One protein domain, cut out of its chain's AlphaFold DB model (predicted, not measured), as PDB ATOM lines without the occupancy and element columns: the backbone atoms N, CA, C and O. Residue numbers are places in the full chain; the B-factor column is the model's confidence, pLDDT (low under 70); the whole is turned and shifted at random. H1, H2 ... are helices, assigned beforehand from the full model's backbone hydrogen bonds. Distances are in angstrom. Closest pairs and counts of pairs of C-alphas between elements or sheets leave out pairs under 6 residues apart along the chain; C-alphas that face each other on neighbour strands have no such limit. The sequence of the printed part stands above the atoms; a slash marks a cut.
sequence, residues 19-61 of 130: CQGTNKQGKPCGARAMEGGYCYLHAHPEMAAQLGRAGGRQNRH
ATOM      1  N   CYS A  19     161.807 170.206 128.564       96.31
ATOM      2  CA  CYS A  19     161.045 170.112 129.798       96.31
ATOM      3  C   CYS A  19     161.679 170.971 130.902       96.31
ATOM      4  O   CYS A  19     162.868 170.840 131.186       96.31
ATOM      5  N   GLN A  20     160.858 171.780 131.574       95.50
ATOM      6  CA  GLN A  20     161.260 172.623 132.709       95.50
ATOM      7  C   GLN A  20     161.501 171.831 134.007       95.50
ATOM      8  O   GLN A  20     162.024 172.365 134.982       95.50
ATOM      9  N   GLY A  21     161.117 170.553 134.042       93.88
ATOM     10  CA  GLY A  21     161.277 169.696 135.211       93.88
ATOM     11  C   GLY A  21     162.736 169.342 135.511       93.88
ATOM     12  O   GLY A  21     163.599 169.306 134.633       93.88
ATOM     13  N   THR A  22     163.003 168.988 136.767       95.50
ATOM     14  CA  THR A  22     164.294 168.452 137.212       95.50
ATOM     15  C   THR A  22     164.167 166.981 137.590       95.50
ATOM     16  O   THR A  22     163.094 166.474 137.929       95.50
ATOM     17  N   ASN A  23     165.269 166.243 137.472       89.69
ATOM     18  CA  ASN A  23     165.340 164.882 137.986       89.69
ATOM     19  C   ASN A  23     165.608 164.889 139.504       89.69
ATOM     20  O   ASN A  23     165.911 165.919 140.101       89.69
ATOM     21  N   LYS A  24     165.563 163.711 140.138       87.19
ATOM     22  CA  LYS A  24     165.811 163.556 141.586       87.19
ATOM     23  C   LYS A  24     167.198 164.026 142.056       87.19
ATOM     24  O   LYS A  24     167.407 164.173 143.250       87.19
ATOM     25  N   GLN A  25     168.143 164.213 141.137       91.75
ATOM     26  CA  GLN A  25     169.502 164.696 141.406       91.75
ATOM     27  C   GLN A  25     169.620 166.213 141.163       91.75
ATOM     28  O   GLN A  25     170.729 166.737 141.143       91.75
ATOM     29  N   GLY A  26     168.504 166.906 140.908       93.25
ATOM     30  CA  GLY A  26     168.463 168.337 140.611       93.25
ATOM     31  C   GLY A  26     168.913 168.712 139.196       93.25
ATOM     32  O   GLY A  26     168.975 169.895 138.879       93.25
ATOM     33  N   LYS A  27     169.217 167.743 138.321       94.50
ATOM     34  CA  LYS A  27     169.636 168.027 136.938       94.50
ATOM     35  C   LYS A  27     168.419 168.337 136.056       94.50
ATOM     36  O   LYS A  27     167.387 167.679 136.227       94.50
ATOM     37  N   PRO A  28     168.534 169.274 135.096       94.75
ATOM     38  CA  PRO A  28     167.444 169.611 134.185       94.75
ATOM     39  C   PRO A  28     167.044 168.410 133.322       94.75
ATOM     40  O   PRO A  28     167.878 167.581 132.942       94.75
ATOM     41  N   CYS A  29     165.753 168.302 133.021       94.56
ATOM     42  CA  CYS A  29     165.227 167.251 132.169       94.56
ATOM     43  C   CYS A  29     165.608 167.496 130.701       94.56
ATOM     44  O   CYS A  29     165.339 168.553 130.140       94.56
ATOM     45  N   GLY A  30     166.204 166.493 130.051       92.62
ATOM     46  CA  GLY A  30     166.551 166.563 128.626       92.62
ATOM     47  C   GLY A  30     165.397 166.246 127.667       92.62
ATOM     48  O   GLY A  30     165.590 166.296 126.456       92.62
ATOM     49  N   ALA A  31     164.219 165.873 128.179       94.12
ATOM     50  CA  ALA A  31     163.073 165.517 127.346       94.12
ATOM     51  C   ALA A  31     162.461 166.752 126.674       94.12
ATOM     52  O   ALA A  31     162.525 167.855 127.215       94.12
ATOM     53  N   ARG A  32     161.808 166.553 125.524       94.69
ATOM     54  CA  ARG A  32     161.042 167.610 124.861       94.69
ATOM     55  C   ARG A  32     159.801 167.956 125.694       94.69
ATOM     56  O   ARG A  32     159.117 167.058 126.190       94.69
ATOM     57  N   ALA A  33     159.542 169.244 125.871       96.06
ATOM     58  CA  ALA A  33     158.319 169.749 126.469       96.06
ATOM     59  C   ALA A  33     157.130 169.509 125.535       96.06
ATOM     60  O   ALA A  33     157.250 169.593 124.310       96.06
ATOM     61  N   MET A  34     155.988 169.218 126.143       92.75
ATOM     62  CA  MET A  34     154.682 169.308 125.508       92.75
ATOM     63  C   MET A  34     154.118 170.721 125.717       92.75
ATOM     64  O   MET A  34     154.793 171.613 126.242       92.75
ATOM     65  N   GLU A  35     152.860 170.915 125.335       86.81
ATOM     66  CA  GLU A  35     152.088 172.081 125.749       86.81
ATOM     67  C   GLU A  35     152.092 172.195 127.285       86.81
ATOM     68  O   GLU A  35     151.914 171.203 127.994       86.81
ATOM     69  N   GLY A  36     152.398 173.387 127.804       87.62
ATOM     70  CA  GLY A  36     152.558 173.625 129.244       87.62
ATOM     71  C   GLY A  36     153.989 173.511 129.791       87.62
ATOM     72  O   GLY A  36     154.175 173.623 130.997       87.62
ATOM     73  N   GLY A  37     155.012 173.310 128.948       94.31
ATOM     74  CA  GLY A  37     156.426 173.455 129.349       94.31
ATOM     75  C   GLY A  37     157.059 172.235 130.034       94.31
ATOM     76  O   GLY A  37     158.262 172.231 130.304       94.31
ATOM     77  N   TYR A  38     156.298 171.162 130.253       95.50
ATOM     78  CA  TYR A  38     156.772 169.911 130.853       95.50
ATOM     79  C   TYR A  38     156.686 168.740 129.868       95.50
ATOM     80  O   TYR A  38     155.873 168.736 128.947       95.50
ATOM     81  N   CYS A  39     157.528 167.718 130.045       96.12
ATOM     82  CA  CYS A  39     157.357 166.447 129.339       96.12
ATOM     83  C   CYS A  39     156.206 165.642 129.958       96.12
ATOM     84  O   CYS A  39     155.804 165.894 131.094       96.12
ATOM     85  N   TYR A  40     155.734 164.615 129.251       95.31
ATOM     86  CA  TYR A  40     154.621 163.772 129.699       95.31
ATOM     87  C   TYR A  40     154.769 163.243 131.134       95.31
ATOM     88  O   TYR A  40     153.826 163.285 131.914       95.31
ATOM     89  N   LEU A  41     155.969 162.806 131.524       94.88
ATOM     90  CA  LEU A  41     156.206 162.239 132.855       94.88
ATOM     91  C   LEU A  41     156.288 163.293 133.969       94.88
ATOM     92  O   LEU A  41     155.989 162.979 135.117       94.88
ATOM     93  N   HIS A  42     156.694 164.526 133.654       95.50
ATOM     94  CA  HIS A  42     156.685 165.629 134.621       95.50
ATOM     95  C   HIS A  42     155.316 166.314 134.709       95.50
ATOM     96  O   HIS A  42     154.984 166.823 135.773       95.50
ATOM     97  N   ALA A  43     154.514 166.276 133.642       95.50
ATOM     98  CA  ALA A  43     153.121 166.721 133.650       95.50
ATOM     99  C   ALA A  43     152.186 165.740 134.396       95.50
ATOM    100  O   ALA A  43     151.184 166.168 134.962       95.50
ATOM    101  N   HIS A  44     152.529 164.445 134.426       95.25
ATOM    102  CA  HIS A  44     151.723 163.366 135.021       95.25
ATOM    103  C   HIS A  44     152.541 162.524 136.023       95.25
ATOM    104  O   HIS A  44     152.996 161.415 135.697       95.25
ATOM    105  N   PRO A  45     152.780 163.023 137.252       91.12
ATOM    106  CA  PRO A  45     153.638 162.355 138.237       91.12
ATOM    107  C   PRO A  45     153.128 160.964 138.652       91.12
ATOM    108  O   PRO A  45     153.923 160.056 138.916       91.12
ATOM    109  N   GLU A  46     151.814 160.755 138.676       94.44
ATOM    110  CA  GLU A  46     151.182 159.463 138.935       94.44
ATOM    111  C   GLU A  46     151.528 158.424 137.862       94.44
ATOM    112  O   GLU A  46     151.841 157.271 138.190       94.44
ATOM    113  N   MET A  47     151.558 158.841 136.593       93.69
ATOM    114  CA  MET A  47     151.925 157.995 135.460       93.69
ATOM    115  C   MET A  47     153.420 157.673 135.482       93.69
ATOM    116  O   MET A  47     153.811 156.519 135.298       93.69
ATOM    117  N   ALA A  48     154.267 158.648 135.824       93.19
ATOM    118  CA  ALA A  48     155.692 158.412 136.048       93.19
ATOM    119  C   ALA A  48     155.938 157.385 137.167       93.19
ATOM    120  O   ALA A  48     156.748 156.466 137.015       93.19
ATOM    121  N   ALA A  49     155.200 157.484 138.276       92.38
ATOM    122  CA  ALA A  49     155.275 156.519 139.367       92.38
ATOM    123  C   ALA A  49     154.739 155.134 138.969       92.38
ATOM    124  O   ALA A  49     155.255 154.114 139.433       92.38
ATOM    125  N   GLN A  50     153.696 155.061 138.140       95.44
ATOM    126  CA  GLN A  50     153.175 153.799 137.614       95.44
ATOM    127  C   GLN A  50     154.192 153.125 136.687       95.44
ATOM    128  O   GLN A  50     154.529 151.960 136.909       95.44
ATOM    129  N   LEU A  51     154.739 153.863 135.720       93.00
ATOM    130  CA  LEU A  51     155.731 153.364 134.771       93.00
ATOM    131  C   LEU A  51     157.019 152.929 135.480       93.00
ATOM    132  O   LEU A  51     157.534 151.847 135.211       93.00
ATOM    133  N   GLY A  52     157.491 153.707 136.459       90.50
ATOM    134  CA  GLY A  52     158.640 153.335 137.287       90.50
ATOM    135  C   GLY A  52     158.406 152.047 138.086       90.50
ATOM    136  O   GLY A  52     159.291 151.196 138.170       90.50
ATOM    137  N   ARG A  53     157.197 151.852 138.631       91.50
ATOM    138  CA  ARG A  53     156.815 150.601 139.309       91.50
ATOM    139  C   ARG A  53     156.725 149.421 138.340       91.50
ATOM    140  O   ARG A  53     157.148 148.328 138.705       91.50
ATOM    141  N   ALA A  54     156.171 149.617 137.146       89.69
ATOM    142  CA  ALA A  54     156.060 148.579 136.122       89.69
ATOM    143  C   ALA A  54     157.444 148.147 135.616       89.69
ATOM    144  O   ALA A  54     157.772 146.966 135.689       89.69
ATOM    145  N   GLY A  55     158.295 149.106 135.235       88.56
ATOM    146  CA  GLY A  55     159.678 148.837 134.835       88.56
ATOM    147  C   GLY A  55     160.487 148.188 135.957       88.56
ATOM    148  O   GLY A  55     161.221 147.234 135.725       88.56
ATOM    149  N   GLY A  56     160.283 148.626 137.202       86.44
ATOM    150  CA  GLY A  56     160.882 147.992 138.372       86.44
ATOM    151  C   GLY A  56     160.432 146.544 138.578       86.44
ATOM    152  O   GLY A  56     161.252 145.730 138.975       86.44
ATOM    153  N   ARG A  57     159.165 146.198 138.317       81.38
ATOM    154  CA  ARG A  57     158.682 144.804 138.380       81.38
ATOM    155  C   ARG A  57     159.232 143.957 137.244       81.38
ATOM    156  O   ARG A  57     159.736 142.879 137.508       81.38
ATOM    157  N   GLN A  58     159.205 144.467 136.017       76.38
ATOM    158  CA  GLN A  58     159.741 143.762 134.855       76.38
ATOM    159  C   GLN A  58     161.247 143.495 134.981       76.38
ATOM    160  O   GLN A  58     161.734 142.467 134.525       76.38
ATOM    161  N   ASN A  59     161.984 144.407 135.621       73.69
ATOM    162  CA  ASN A  59     163.419 144.259 135.844       73.69
ATOM    163  C   ASN A  59     163.763 143.558 137.170       73.69
ATOM    164  O   ASN A  59     164.941 143.384 137.487       73.69
ATOM    165  N   ARG A  60     162.768 143.162 137.979       68.81
ATOM    166  CA  ARG A  60     163.023 142.278 139.119       68.81
ATOM    167  C   ARG A  60     163.296 140.891 138.562       68.81
ATOM    168  O   ARG A  60     162.426 140.278 137.962       68.81
ATOM    169  N   HIS A  61     164.467 140.349 138.870       62.28
ATOM    170  CA  HIS A  61     164.757 138.919 138.738       62.28
ATOM    171  C   HIS A  61     164.029 138.085 139.809       62.28
ATOM    172  O   HIS A  61     164.586 137.120 140.330       62.28
TER     173      HIS A  61
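AT A GLANCE: This is residues 19 to 61 of the 130 residues of an uncharacterized protein of Acidobacteria bacterium (UniProt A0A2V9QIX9). One helix, H2, reaches out as an arm from a small body made mainly of a looped stretch, residues 19 to 39, with the short helix H1 between that stretch and the arm. Residues 52 to 61, of which 52 to 58 belong to H2, stick out from the body and make much of the length. The printed part has 43 residues with two named helices, H1 then H2, and no named strand; under half of the residues are in named elements, and the class is all helix. It is loose, with a radius of gyration of the C-alphas of 11.8 A, and elongated, spanning 36 by 21 by 14 A.

IN THESE COORDINATES: Find C-alpha 45 at (153.638, 162.355, 138.237); from there H2, residues 45 to 58, runs 19.9 A to C-alpha 58 at (159.741, 143.762, 134.855). Step back along the chain to C-alpha 40 at (154.621, 163.772, 129.699), where H1, residues 40 to 43, begins; it is 5.2 A long. Before it, residues 19 to 39 hold no named element, and their C-alphas lie 8 to 16 A from the mean of all C-alphas.

HOW THE PARTS SIT: Look at residues 47 to 48, with which alone H2 touches H1. The two only just touch, with 3 pairs of C-alphas within 8 A, and only at the corner by their tight link of one residue, His 44. Their closest C-alphas, those of Leu 41 and Ala 48, are 5.0 A apart. In H2 every O i to N i+4 pair is within hydrogen-bond range; H1 is too short for such a pair, and its one O i to N i+3 pair is not within range.

THE WHOLE: The two C-alphas farthest apart are those of Gly 36 and His 61, at 38.0 A. Without residues 52 to 61, which stand free, the body spans 25 by 21 by 10 A. The printed part has no cut. Read the B-factor column for pLDDT: its mean over the printed part of this model is 90.6, and residues 60 to 61 are under 70.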